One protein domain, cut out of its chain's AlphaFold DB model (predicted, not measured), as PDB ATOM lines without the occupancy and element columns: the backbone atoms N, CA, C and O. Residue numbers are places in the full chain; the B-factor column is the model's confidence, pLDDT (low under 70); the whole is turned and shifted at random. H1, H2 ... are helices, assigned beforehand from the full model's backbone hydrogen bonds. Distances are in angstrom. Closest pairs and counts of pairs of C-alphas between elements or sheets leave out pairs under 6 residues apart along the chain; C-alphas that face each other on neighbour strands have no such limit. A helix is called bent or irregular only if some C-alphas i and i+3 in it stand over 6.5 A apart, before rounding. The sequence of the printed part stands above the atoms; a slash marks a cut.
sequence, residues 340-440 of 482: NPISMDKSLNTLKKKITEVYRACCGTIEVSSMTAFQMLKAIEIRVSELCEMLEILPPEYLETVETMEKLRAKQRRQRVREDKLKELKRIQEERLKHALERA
ATOM      1  N   ASN A 340     153.922  90.394 151.704       62.50
ATOM      2  CA  ASN A 340     153.336  89.255 151.042       62.50
ATOM      3  C   ASN A 340     153.565  89.470 149.541       62.50
ATOM      4  O   ASN A 340     152.777  90.189 148.911       62.50
ATOM      5  N   PRO A 341     154.645  88.917 148.951       62.47
ATOM      6  CA  PRO A 341     155.010  89.156 147.552       62.47
ATOM      7  C   PRO A 341     153.834  88.879 146.609       62.47
ATOM      8  O   PRO A 341     153.640  89.583 145.627       62.47
ATOM      9  N   ILE A 342     152.957  87.951 146.996       64.06
ATOM     10  CA  ILE A 342     151.734  87.560 146.291       64.06
ATOM     11  C   ILE A 342     150.728  88.724 146.144       64.06
ATOM     12  O   ILE A 342     150.044  88.827 145.126       64.06
ATOM     13  N   SER A 343     150.603  89.608 147.139       64.38
ATOM     14  CA  SER A 343     149.686  90.763 147.100       64.38
ATOM     15  C   SER A 343     150.193  91.870 146.166       64.38
ATOM     16  O   SER A 343     149.432  92.452 145.383       64.38
ATOM     17  N   MET A 344     151.503  92.117 146.195       65.50
ATOM     18  CA  MET A 344     152.149  93.092 145.317       65.50
ATOM     19  C   MET A 344     152.131  92.618 143.865       65.50
ATOM     20  O   MET A 344     151.799  93.394 142.972       65.50
ATOM     21  N   ASP A 345     152.369  91.326 143.642       73.19
ATOM     22  CA  ASP A 345     152.344  90.720 142.315       73.19
ATOM     23  C   ASP A 345     150.924  90.724 141.721       73.19
ATOM     24  O   ASP A 345     150.732  90.981 140.534       73.19
ATOM     25  N   LYS A 346     149.875  90.572 142.547       79.50
ATOM     26  CA  LYS A 346     148.477  90.801 142.125       79.50
ATOM     27  C   LYS A 346     148.227  92.243 141.681       79.50
ATOM     28  O   LYS A 346     147.569  92.462 140.660       79.50
ATOM     29  N   SER A 347     148.740  93.223 142.421       76.69
ATOM     30  CA  SER A 347     148.587  94.645 142.082       76.69
ATOM     31  C   SER A 347     149.366  95.006 140.813       76.69
ATOM     32  O   SER A 347     148.820  95.656 139.922       76.69
ATOM     33  N   LEU A 348     150.592  94.495 140.672       81.94
ATOM     34  CA  LEU A 348     151.430  94.661 139.485       81.94
ATOM     35  C   LEU A 348     150.794  94.011 138.250       81.94
ATOM     36  O   LEU A 348     150.734  94.624 137.185       81.94
ATOM     37  N   ASN A 349     150.227  92.813 138.401       82.75
ATOM     38  CA  ASN A 349     149.483  92.141 137.339       82.75
ATOM     39  C   ASN A 349     148.193  92.888 136.967       82.75
ATOM     40  O   ASN A 349     147.843  92.964 135.790       82.75
ATOM     41  N   THR A 350     147.498  93.483 137.941       87.19
ATOM     42  CA  THR A 350     146.318  94.332 137.689       87.19
ATOM     43  C   THR A 350     146.700  95.588 136.909       87.19
ATOM     44  O   THR A 350     146.028  95.949 135.942       87.19
ATOM     45  N   LEU A 351     147.811  96.226 137.279       85.88
ATOM     46  CA  LEU A 351     148.331  97.391 136.578       85.88
ATOM     47  C   LEU A 351     148.775  97.034 135.154       85.88
ATOM     48  O   LEU A 351     148.378  97.709 134.209       85.88
ATOM     49  N   LYS A 352     149.511  95.932 134.977       86.00
ATOM     50  CA  LYS A 352     149.923  95.429 133.658       86.00
ATOM     51  C   LYS A 352     148.720  95.147 132.754       86.00
ATOM     52  O   LYS A 352     148.757  95.500 131.576       86.00
ATOM     53  N   LYS A 353     147.632  94.584 133.300       86.38
ATOM     54  CA  LYS A 353     146.361  94.401 132.573       86.38
ATOM     55  C   LYS A 353     145.759  95.734 132.120       86.38
ATOM     56  O   LYS A 353     145.389  95.847 130.957       86.38
ATOM     57  N   LYS A 354     145.715  96.753 132.987       87.75
ATOM     58  CA  LYS A 354     145.220  98.092 132.611       87.75
ATOM     59  C   LYS A 354     146.096  98.774 131.559       87.75
ATOM     60  O   LYS A 354     145.573  99.338 130.609       87.75
ATOM     61  N   ILE A 355     147.419  98.692 131.696       87.62
ATOM     62  CA  ILE A 355     148.362  99.224 130.697       87.62
ATOM     63  C   ILE A 355     148.113  98.564 129.337       87.62
ATOM     64  O   ILE A 355     148.062  99.243 128.317       87.62
ATOM     65  N   THR A 356     147.891  97.250 129.336       83.81
ATOM     66  CA  THR A 356     147.559  96.483 128.130       83.81
ATOM     67  C   THR A 356     146.252  96.955 127.485       83.81
ATOM     68  O   THR A 356     146.175  97.084 126.264       83.81
ATOM     69  N   GLU A 357     145.224  97.222 128.294       84.38
ATOM     70  CA  GLU A 357     143.925  97.727 127.834       84.38
ATOM     71  C   GLU A 357     144.056  99.102 127.168       84.38
ATOM     72  O   GLU A 357     143.588  99.291 126.043       84.38
ATOM     73  N   VAL A 358     144.764 100.033 127.814       86.88
ATOM     74  CA  VAL A 358     145.006 101.382 127.277       86.88
ATOM     75  C   VAL A 358     145.861 101.325 126.012       86.88
ATOM     76  O   VAL A 358     145.539 101.977 125.024       86.88
ATOM     77  N   TYR A 359     146.907 100.497 125.993       84.88
ATOM     78  CA  TYR A 359     147.758 100.319 124.815       84.88
ATOM     79  C   TYR A 359     146.954  99.809 123.614       84.88
ATOM     80  O   TYR A 359     147.052 100.364 122.518       84.88
ATOM     81  N   ARG A 360     146.082  98.812 123.829       83.19
ATOM     82  CA  ARG A 360     145.177  98.300 122.791       83.19
ATOM     83  C   ARG A 360     144.223  99.385 122.282       83.19
ATOM     84  O   ARG A 360     143.973  99.428 121.081       83.19
ATOM     85  N   ALA A 361     143.698 100.232 123.167       81.38
ATOM     86  CA  ALA A 361     142.764 101.299 122.807       81.38
ATOM     87  C   ALA A 361     143.430 102.455 122.038       81.38
ATOM     88  O   ALA A 361     142.833 102.984 121.105       81.38
ATOM     89  N   CYS A 362     144.651 102.847 122.415       78.19
ATOM     90  CA  CYS A 362     145.320 104.028 121.862       78.19
ATOM     91  C   CYS A 362     146.191 103.734 120.630       78.19
ATOM     92  O   CYS A 362     146.271 104.579 119.739       78.19
ATOM     93  N   CYS A 363     146.855 102.571 120.577       73.25
ATOM     94  CA  CYS A 363     147.900 102.288 119.581       73.25
ATOM     95  C   CYS A 363     147.515 101.242 118.516       73.25
ATOM     96  O   CYS A 363     148.136 101.227 117.462       73.25
ATOM     97  N   GLY A 364     146.483 100.412 118.735       65.38
ATOM     98  CA  GLY A 364     145.983  99.437 117.748       65.38
ATOM     99  C   GLY A 364     146.909  98.232 117.450       65.38
ATOM    100  O   GLY A 364     148.121  98.356 117.370       65.38
ATOM    101  N   THR A 365     146.299  97.041 117.343       58.12
ATOM    102  CA  THR A 365     146.742  95.709 116.830       58.12
ATOM    103  C   THR A 365     148.229  95.348 116.596       58.12
ATOM    104  O   THR A 365     148.512  94.547 115.709       58.12
ATOM    105  N   ILE A 366     149.189  95.823 117.387       63.12
ATOM    106  CA  ILE A 366     150.538  95.226 117.442       63.12
ATOM    107  C   ILE A 366     150.557  94.199 118.580       63.12
ATOM    108  O   ILE A 366     150.066  94.487 119.674       63.12
ATOM    109  N   GLU A 367     151.050  92.982 118.314       62.22
ATOM    110  CA  GLU A 367     150.989  91.839 119.236       62.22
ATOM    111  C   GLU A 367     151.473  92.196 120.650       62.22
ATOM    112  O   GLU A 367     152.655  92.371 120.929       62.22
ATOM    113  N   VAL A 368     150.512  92.260 121.572       60.69
ATOM    114  CA  VAL A 368     150.695  92.596 122.992       60.69
ATOM    115  C   VAL A 368     151.625  91.602 123.706       60.69
ATOM    116  O   VAL A 368     152.249  91.937 124.711       60.69
ATOM    117  N   SER A 369     151.721  90.375 123.190       62.47
ATOM    118  CA  SER A 369     152.348  89.228 123.850       62.47
ATOM    119  C   SER A 369     153.866  89.348 124.038       62.47
ATOM    120  O   SER A 369     154.402  88.691 124.926       62.47
ATOM    121  N   SER A 370     154.562  90.177 123.252       64.19
ATOM    122  CA  SER A 370     156.027  90.342 123.318       64.19
ATOM    123  C   SER A 370     156.487  91.610 124.046       64.19
ATOM    124  O   SER A 370     157.683  91.800 124.260       64.19
ATOM    125  N   MET A 371     155.559  92.481 124.454       74.88
ATOM    126  CA  MET A 371     155.889  93.780 125.036       74.88
ATOM    127  C   MET A 371     155.895  93.753 126.567       74.88
ATOM    128  O   MET A 371     155.008  93.218 127.235       74.88
ATOM    129  N   THR A 372     156.902  94.394 127.147       82.44
ATOM    130  CA  THR A 372     156.973  94.677 128.584       82.44
ATOM    131  C   THR A 372     156.018  95.828 128.919       82.44
ATOM    132  O   THR A 372     155.805  96.713 128.094       82.44
ATOM    133  N   ALA A 373     155.476  95.881 130.143       81.62
ATOM    134  CA  ALA A 373     154.573  96.961 130.576       81.62
ATOM    135  C   ALA A 373     155.165  98.367 130.339       81.62
ATOM    136  O   ALA A 373     154.461  99.279 129.919       81.62
ATOM    137  N   PHE A 374     156.476  98.518 130.538       83.50
ATOM    138  CA  PHE A 374     157.206  99.749 130.246       83.50
ATOM    139  C   PHE A 374     157.232 100.098 128.748       83.50
ATOM    140  O   PHE A 374     157.050 101.251 128.380       83.50
ATOM    141  N   GLN A 375     157.413  99.105 127.872       82.50
ATOM    142  CA  GLN A 375     157.413  99.314 126.421       82.50
ATOM    143  C   GLN A 375     156.018  99.713 125.920       82.50
ATOM    144  O   GLN A 375     155.908 100.627 125.109       82.50
ATOM    145  N   MET A 376     154.957  99.101 126.466       84.19
ATOM    146  CA  MET A 376     153.573  99.511 126.194       84.19
ATOM    147  C   MET A 376     153.317 100.958 126.632       84.19
ATOM    148  O   MET A 376     152.737 101.729 125.874       84.19
ATOM    149  N   LEU A 377     153.771 101.341 127.832       85.69
ATOM    150  CA  LEU A 377     153.648 102.714 128.335       85.69
ATOM    151  C   LEU A 377     154.398 103.719 127.461       85.69
ATOM    152  O   LEU A 377     153.836 104.752 127.124       85.69
ATOM    153  N   LYS A 378     155.625 103.397 127.045       84.19
ATOM    154  CA  LYS A 378     156.416 104.254 126.159       84.19
ATOM    155  C   LYS A 378     155.741 104.452 124.800       84.19
ATOM    156  O   LYS A 378     155.738 105.551 124.263       84.19
ATOM    157  N   ALA A 379     155.141 103.404 124.243       82.69
ATOM    158  CA  ALA A 379     154.388 103.519 122.999       82.69
ATOM    159  C   ALA A 379     153.102 104.352 123.170       82.69
ATOM    160  O   ALA A 379     152.791 105.166 122.305       82.69
ATOM    161  N   ILE A 380     152.398 104.209 124.304       86.50
ATOM    162  CA  ILE A 380     151.273 105.090 124.659       86.50
ATOM    163  C   ILE A 380     151.744 106.545 124.754       86.50
ATOM    164  O   ILE A 380     151.087 107.423 124.212       86.50
ATOM    165  N   GLU A 381     152.869 106.806 125.416       87.19
ATOM    166  CA  GLU A 381     153.438 108.147 125.584       87.19
ATOM    167  C   GLU A 381     153.778 108.803 124.240       87.19
ATOM    168  O   GLU A 381     153.393 109.948 124.000       87.19
ATOM    169  N   ILE A 382     154.424 108.061 123.334       86.69
ATOM    170  CA  ILE A 382     154.713 108.525 121.970       86.69
ATOM    171  C   ILE A 382     153.406 108.853 121.243       86.69
ATOM    172  O   ILE A 382     153.246 109.956 120.731       86.69
ATOM    173  N   ARG A 383     152.428 107.942 121.278       86.12
ATOM    174  CA  ARG A 383     151.133 108.140 120.620       86.12
ATOM    175  C   ARG A 383     150.360 109.337 121.175       86.12
ATOM    176  O   ARG A 383     149.696 110.041 120.421       86.12
ATOM    177  N   VAL A 384     150.410 109.558 122.489       86.31
ATOM    178  CA  VAL A 384     149.800 110.724 123.142       86.31
ATOM    179  C   VAL A 384     150.498 112.006 122.699       86.31
ATOM    180  O   VAL A 384     149.814 112.974 122.395       86.31
ATOM    181  N   SER A 385     151.827 111.997 122.605       85.62
ATOM    182  CA  SER A 385     152.600 113.153 122.134       85.62
ATOM    183  C   SER A 385     152.238 113.511 120.689       85.62
ATOM    184  O   SER A 385     151.885 114.655 120.422       85.62
ATOM    185  N   GLU A 386     152.177 112.522 119.790       85.88
ATOM    186  CA  GLU A 386     151.712 112.710 118.405       85.88
ATOM    187  C   GLU A 386     150.288 113.282 118.339       85.88
ATOM    188  O   GLU A 386     149.996 114.170 117.540       85.88
ATOM    189  N   LEU A 387     149.370 112.778 119.174       85.00
ATOM    190  CA  LEU A 387     148.000 113.293 119.242       85.00
ATOM    191  C   LEU A 387     147.951 114.745 119.733       85.00
ATOM    192  O   LEU A 387     147.119 115.506 119.243       85.00
ATOM    193  N   CYS A 388     148.811 115.124 120.681       82.06
ATOM    194  CA  CYS A 388     148.928 116.502 121.152       82.06
ATOM    195  C   CYS A 388     149.473 117.428 120.055       82.06
ATOM    196  O   CYS A 388     148.882 118.476 119.820       82.06
ATOM    197  N   GLU A 389     150.514 117.023 119.324       85.12
ATOM    198  CA  GLU A 389     151.039 117.794 118.184       85.12
ATOM    199  C   GLU A 389     149.967 117.987 117.095       85.12
ATOM    200  O   GLU A 389     149.759 119.090 116.591       85.12
ATOM    201  N   MET A 390     149.211 116.931 116.774       81.50
ATOM    202  CA  MET A 390     148.083 117.025 115.838       81.50
ATOM    203  C   MET A 390     146.963 117.947 116.340       81.50
ATOM    204  O   MET A 390     146.285 118.580 115.530       81.50
ATOM    205  N   LEU A 391     146.744 118.013 117.657       78.06
ATOM    206  CA  LEU A 391     145.758 118.902 118.269       78.06
ATOM    207  C   LEU A 391     146.188 120.375 118.173       78.06
ATOM    208  O   LEU A 391     145.332 121.233 117.970       78.06
ATOM    209  N   GLU A 392     147.486 120.668 118.276       76.31
ATOM    210  CA  GLU A 392     148.037 122.029 118.170       76.31
ATOM    211  C   GLU A 392     147.983 122.598 116.742       76.31
ATOM    212  O   GLU A 392     147.835 123.805 116.564       76.31
ATOM    213  N   ILE A 393     148.060 121.739 115.719       79.50
ATOM    214  CA  ILE A 393     148.048 122.136 114.295       79.50
ATOM    215  C   ILE A 393     146.608 122.264 113.744       79.50
ATOM    216  O   ILE A 393     146.388 122.665 112.597       79.50
ATOM    217  N   LEU A 394     145.593 121.933 114.546       74.44
ATOM    218  CA  LEU A 394     144.201 121.916 114.110       74.44
ATOM    219  C   LEU A 394     143.665 123.344 113.850       74.44
ATOM    220  O   LEU A 394     143.905 124.244 114.658       74.44
ATOM    221  N   PRO A 395     142.897 123.577 112.765       78.75
ATOM    222  CA  PRO A 395     142.311 124.886 112.485       78.75
ATOM    223  C   PRO A 395     141.461 125.430 113.652       78.75
ATOM    224  O   PRO A 395     140.729 124.655 114.282       78.75
ATOM    225  N   PRO A 396     141.489 126.753 113.914       73.31
ATOM    226  CA  PRO A 396     140.865 127.369 115.090       73.31
ATOM    227  C   PRO A 396     139.347 127.137 115.187       73.31
ATOM    228  O   PRO A 396     138.837 126.966 116.293       73.31
ATOM    229  N   GLU A 397     138.640 127.017 114.056       75.31
ATOM    230  CA  GLU A 397     137.213 126.647 114.014       75.31
ATOM    231  C   GLU A 397     136.935 125.314 114.732       75.31
ATOM    232  O   GLU A 397     135.971 125.172 115.483       75.31
ATOM    233  N   TYR A 398     137.792 124.312 114.519       75.31
ATOM    234  CA  TYR A 398     137.616 122.985 115.104       75.31
ATOM    235  C   TYR A 398     137.975 122.987 116.595       75.31
ATOM    236  O   TYR A 398     137.309 122.318 117.388       75.31
ATOM    237  N   LEU A 399     138.972 123.776 116.996       74.25
ATOM    238  CA  LEU A 399     139.371 123.929 118.394       74.25
ATOM    239  C   LEU A 399     138.233 124.528 119.242       74.25
ATOM    240  O   LEU A 399     137.934 124.016 120.323       74.25
ATOM    241  N   GLU A 400     137.526 125.530 118.712       74.94
ATOM    242  CA  GLU A 400     136.360 126.136 119.366       74.94
ATOM    243  C   GLU A 400     135.189 125.140 119.503       74.94
ATOM    244  O   GLU A 400     134.544 125.054 120.557       74.94
ATOM    245  N   THR A 401     134.948 124.292 118.492       77.94
ATOM    246  CA  THR A 401     133.935 123.221 118.602       77.94
ATOM    247  C   THR A 401     134.294 122.177 119.665       77.94
ATOM    248  O   THR A 401     133.429 121.739 120.423       77.94
ATOM    249  N   VAL A 402     135.568 121.792 119.784       75.44
ATOM    250  CA  VAL A 402     136.020 120.831 120.800       75.44
ATOM    251  C   VAL A 402     135.916 121.434 122.202       75.44
ATOM    252  O   VAL A 402     135.421 120.772 123.117       75.44
ATOM    253  N   GLU A 403     136.301 122.699 122.373       76.56
ATOM    254  CA  GLU A 403     136.226 123.387 123.663       76.56
ATOM    255  C   GLU A 403     134.773 123.563 124.135       76.56
ATOM    256  O   GLU A 403     134.444 123.296 125.297       76.56
ATOM    257  N   THR A 404     133.868 123.961 123.236       80.94
ATOM    258  CA  THR A 404     132.433 124.076 123.543       80.94
ATOM    259  C   THR A 404     131.815 122.715 123.887       80.94
ATOM    260  O   THR A 404     131.048 122.611 124.854       80.94
ATOM    261  N   MET A 405     132.206 121.648 123.186       75.06
ATOM    262  CA  MET A 405     131.767 120.276 123.463       75.06
ATOM    263  C   MET A 405     132.299 119.733 124.799       75.06
ATOM    264  O   MET A 405     131.538 119.114 125.552       75.06
ATOM    265  N   GLU A 406     133.562 119.985 125.153       78.75
ATOM    266  CA  GLU A 406     134.118 119.614 126.463       78.75
ATOM    267  C   GLU A 406     133.460 120.400 127.602       78.75
ATOM    268  O   GLU A 406     133.076 119.807 128.617       78.75
ATOM    269  N   LYS A 407     133.217 121.709 127.426       82.12
ATOM    270  CA  LYS A 407     132.444 122.523 128.384       82.12
ATOM    271  C   LYS A 407     131.037 121.947 128.589       82.12
ATOM    272  O   LYS A 407     130.583 121.828 129.734       82.12
ATOM    273  N   LEU A 408     130.367 121.512 127.518       83.12
ATOM    274  CA  LEU A 408     129.054 120.865 127.593       83.12
ATOM    275  C   LEU A 408     129.117 119.513 128.324       83.12
ATOM    276  O   LEU A 408     128.330 119.275 129.242       83.12
ATOM    277  N   ARG A 409     130.079 118.642 127.989       84.75
ATOM    278  CA  ARG A 409     130.279 117.340 128.656       84.75
ATOM    279  C   ARG A 409     130.643 117.494 130.130       84.75
ATOM    280  O   ARG A 409     130.144 116.743 130.971       84.75
ATOM    281  N   ALA A 410     131.474 118.473 130.481       83.31
ATOM    282  CA  ALA A 410     131.807 118.801 131.863       83.31
ATOM    283  C   ALA A 410     130.570 119.275 132.642       83.31
ATOM    284  O   ALA A 410     130.335 118.806 133.761       83.31
ATOM    285  N   LYS A 411     129.730 120.127 132.037       85.50
ATOM    286  CA  LYS A 411     128.438 120.534 132.608       85.50
ATOM    287  C   LYS A 411     127.516 119.326 132.817       85.50
ATOM    288  O   LYS A 411     126.992 119.168 133.918       85.50
ATOM    289  N   GLN A 412     127.412 118.425 131.836       87.31
ATOM    290  CA  GLN A 412     126.632 117.182 131.934       87.31
ATOM    291  C   GLN A 412     127.153 116.224 133.018       87.31
ATOM    292  O   GLN A 412     126.355 115.642 133.745       87.31
ATOM    293  N   ARG A 413     128.475 116.051 133.173       85.06
ATOM    294  CA  ARG A 413     129.062 115.237 134.260       85.06
ATOM    295  C   ARG A 413     128.699 115.805 135.632       85.06
ATOM    296  O   ARG A 413     128.218 115.073 136.490       85.06
ATOM    297  N   ARG A 414     128.860 117.121 135.821       86.44
ATOM    298  CA  ARG A 414     128.480 117.805 137.069       86.44
ATOM    299  C   ARG A 414     126.976 117.720 137.331       86.44
ATOM    300  O   ARG A 414     126.566 117.652 138.484       86.44
ATOM    301  N   GLN A 415     126.158 117.754 136.285       86.75
ATOM    302  CA  GLN A 415     124.713 117.598 136.397       86.75
ATOM    303  C   GLN A 415     124.330 116.167 136.797       86.75
ATOM    304  O   GLN A 415     123.618 116.017 137.782       86.75
ATOM    305  N   ARG A 416     124.898 115.136 136.155       89.81
ATOM    306  CA  ARG A 416     124.689 113.726 136.533       89.81
ATOM    307  C   ARG A 416     125.063 113.448 137.982       89.81
ATOM    308  O   ARG A 416     124.249 112.917 138.718       89.81
ATOM    309  N   VAL A 417     126.225 113.917 138.441       85.50
ATOM    310  CA  VAL A 417     126.630 113.752 139.850       85.50
ATOM    311  C   VAL A 417     125.638 114.414 140.814       85.50
ATOM    312  O   VAL A 417     125.365 113.873 141.883       85.50
ATOM    313  N   ARG A 418     125.084 115.584 140.464       88.94
ATOM    314  CA  ARG A 418     124.054 116.240 141.288       88.94
ATOM    315  C   ARG A 418     122.731 115.479 141.260       88.94
ATOM    316  O   ARG A 418     122.119 115.323 142.310       88.94
ATOM    317  N   GLU A 419     122.310 115.008 140.092       90.06
ATOM    318  CA  GLU A 419     121.095 114.208 139.922       90.06
ATOM    319  C   GLU A 419     121.192 112.873 140.664       90.06
ATOM    320  O   GLU A 419     120.245 112.502 141.350       90.06
ATOM    321  N   ASP A 420     122.334 112.191 140.601       89.31
ATOM    322  CA  ASP A 420     122.578 110.931 141.302       89.31
ATOM    323  C   ASP A 420     122.621 111.144 142.818       89.31
ATOM    324  O   ASP A 420     121.970 110.405 143.549       89.31
ATOM    325  N   LYS A 421     123.271 112.214 143.307       90.25
ATOM    326  CA  LYS A 421     123.192 112.599 144.729       90.25
ATOM    327  C   LYS A 421     121.753 112.876 145.163       90.25
ATOM    328  O   LYS A 421     121.350 112.461 146.246       90.25
ATOM    329  N   LEU A 422     120.969 113.563 144.332       89.50
ATOM    330  CA  LEU A 422     119.572 113.861 144.634       89.50
ATOM    331  C   LEU A 422     118.702 112.593 144.619       89.50
ATOM    332  O   LEU A 422     117.825 112.451 145.467       89.50
ATOM    333  N   LYS A 423     118.947 111.661 143.689       90.06
ATOM    334  CA  LYS A 423     118.276 110.354 143.626       90.06
ATOM    335  C   LYS A 423     118.632 109.474 144.812       90.06
ATOM    336  O   LYS A 423     117.734 108.859 145.370       90.06
ATOM    337  N   GLU A 424     119.896 109.440 145.215       88.00
ATOM    338  CA  GLU A 424     120.335 108.658 146.368       88.00
ATOM    339  C   GLU A 424     119.702 109.193 147.655       88.00
ATOM    340  O   GLU A 424     119.127 108.436 148.433       88.00
ATOM    341  N   LEU A 425     119.683 110.519 147.834       87.56
ATOM    342  CA  LEU A 425     118.969 111.145 148.948       87.56
ATOM    343  C   LEU A 425     117.469 110.815 148.930       87.56
ATOM    344  O   LEU A 425     116.910 110.503 149.981       87.56
ATOM    345  N   LYS A 426     116.825 110.827 147.754       91.06
ATOM    346  CA  LYS A 426     115.426 110.396 147.606       91.06
ATOM    347  C   LYS A 426     115.237 108.921 147.949       91.06
ATOM    348  O   LYS A 426     114.336 108.628 148.720       91.06
ATOM    349  N   ARG A 427     116.094 108.014 147.467       89.56
ATOM    350  CA  ARG A 427     116.044 106.582 147.809       89.56
ATOM    351  C   ARG A 427     116.167 106.363 149.308       89.56
ATOM    352  O   ARG A 427     115.354 105.648 149.880       89.56
ATOM    353  N   ILE A 428     117.129 107.019 149.955       88.81
ATOM    354  CA  ILE A 428     117.303 106.948 151.408       88.81
ATOM    355  C   ILE A 428     116.047 107.470 152.122       88.81
ATOM    356  O   ILE A 428     115.611 106.887 153.115       88.81
ATOM    357  N   GLN A 429     115.439 108.555 151.636       86.00
ATOM    358  CA  GLN A 429     114.218 109.111 152.221       86.00
ATOM    359  C   GLN A 429     112.995 108.203 152.007       86.00
ATOM    360  O   GLN A 429     112.228 107.993 152.946       86.00
ATOM    361  N   GLU A 430     112.838 107.626 150.819       90.50
ATOM    362  CA  GLU A 430     111.796 106.655 150.475       90.50
ATOM    363  C   GLU A 430     111.943 105.362 151.284       90.50
ATOM    364  O   GLU A 430     110.963 104.882 151.845       90.50
ATOM    365  N   GLU A 431     113.157 104.822 151.425       89.94
ATOM    366  CA  GLU A 431     113.429 103.633 152.240       89.94
ATOM    367  C   GLU A 431     113.153 103.889 153.724       89.94
ATOM    368  O   GLU A 431     112.565 103.034 154.395       89.94
ATOM    369  N   ARG A 432     113.503 105.080 154.234       88.50
ATOM    370  CA  ARG A 432     113.151 105.513 155.596       88.50
ATOM    371  C   ARG A 432     111.642 105.626 155.780       88.50
ATOM    372  O   ARG A 432     111.129 105.158 156.796       88.50
ATOM    373  N   LEU A 433     110.932 106.222 154.819       89.75
ATOM    374  CA  LEU A 433     109.475 106.351 154.856       89.75
ATOM    375  C   LEU A 433     108.798 104.978 154.781       89.75
ATOM    376  O   LEU A 433     107.889 104.706 155.562       89.75
ATOM    377  N   LYS A 434     109.285 104.084 153.915       89.50
ATOM    378  CA  LYS A 434     108.814 102.703 153.791       89.50
ATOM    379  C   LYS A 434     109.015 101.927 155.091       89.50
ATOM    380  O   LYS A 434     108.055 101.363 155.598       89.50
ATOM    381  N   HIS A 435     110.204 101.981 155.693       88.25
ATOM    382  CA  HIS A 435     110.453 101.371 157.005       88.25
ATOM    383  C   HIS A 435     109.610 102.002 158.125       88.25
ATOM    384  O   HIS A 435     109.262 101.331 159.095       88.25
ATOM    385  N   ALA A 436     109.296 103.300 158.056       87.69
ATOM    386  CA  ALA A 436     108.403 103.947 159.017       87.69
ATOM    387  C   ALA A 436     106.949 103.471 158.855       87.69
ATOM    388  O   ALA A 436     106.318 103.136 159.855       87.69
ATOM    389  N   LEU A 437     106.449 103.368 157.618       86.94
ATOM    390  CA  LEU A 437     105.123 102.827 157.305       86.94
ATOM    391  C   LEU A 437     105.010 101.344 157.669       86.94
ATOM    392  O   LEU A 437     104.049 100.959 158.325       86.94
ATOM    393  N   GLU A 438     106.003 100.522 157.325       85.94
ATOM    394  CA  GLU A 438     106.052  99.109 157.723       85.94
ATOM    395  C   GLU A 438     106.039  98.963 159.246       85.94
ATOM    396  O   GLU A 438     105.307  98.128 159.765       85.94
ATOM    397  N   ARG A 439     106.768  99.811 159.987       82.38
ATOM    398  CA  ARG A 439     106.691  99.839 161.458       82.38
ATOM    399  C   ARG A 439     105.323 100.279 161.985       82.38
ATOM    400  O   ARG A 439     104.930  99.795 163.040       82.38
ATOM    401  N   ALA A 440     104.625 101.180 161.295       83.38
ATOM    402  CA  ALA A 440     103.294 101.644 161.691       83.38
ATOM    403  C   ALA A 440     102.188 100.613 161.390       83.38
ATOM    404  O   ALA A 440     101.235 100.511 162.157       83.38
TER     405      ALA A 440
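What this domain is: This is residues 340 to 440 of the 482 residues of the protein "Coiled-coil domain containing 38" of Podarcis muralis (UniProt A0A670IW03). The model is a large open V: one arm is the single long straight helix H3, which sticks out alone, and the other is H2 with H1 packed on it, and the two arms meet at a corner at residues 393 to 395. H1 and H2 run the same way, and the link between them, residues 364 to 372, folds back from the end of H1 to the beginning of H2; residues 340 to 347, of which 341 to 347 belong to H1, stand free. The printed part has 101 residues with three named helices, in the order H1, H2, H3, and no named strand; the class is all helix. The whole is extended, with a radius of gyration of the C-alphas of 23.0 A, and its outline is flat, with spans of 66 by 53 by 22 A.

Where its parts are: The longest helix is H3, residues 396 to 440, with 45 residues and 65.2 A from first to last C-alpha. It runs from C-alpha 396 at (140.865, 127.369, 115.090) to C-alpha 440 at (103.294, 101.644, 161.691). Before it comes H2, residues 373 to 392, 28.7 A long. H1, residues 341 to 363, is 31.7 A long and begins with C-alpha 341 at (155.010, 89.156, 147.552). No helix is bent.

How they stand to each other: H3 touches no helix. H3 and H2 follow each other through a tight link of 3 residues and are apart, but only just, with their closest C-alphas 8.1 A apart. H3 and H1 are apart. H2 and H1 touch, with 16 pairs of C-alphas within 8 A; the closest are the C-alphas of Lys 352 and Ala 373, 5.8 A apart. Their lines stand at a shallow tilt of 34.8 degrees, only just short of steep, and they run the same way. Their centres are 17.7 A apart. In H1, H2 and H3 every O i to N i+4 pair is within hydrogen-bond range.

The domain as a whole: The two C-alphas farthest apart are those of Ile 393 and Ala 440, at 68.3 A, and the first and last printed C-alphas, of Asn 340 and Ala 440, are 52.6 A apart. Residues 392 to 398, of which 396 to 398 belong to H3, and residues 400 to 440 of H3 stand free. The printed part has no cut. No link is long; the link from H1 to H2, of 9 residues, is short. The mean pLDDT of the printed part is 81.2, and the model's confidence is low, under 70, at residues 340 to 344 and 364 to 370.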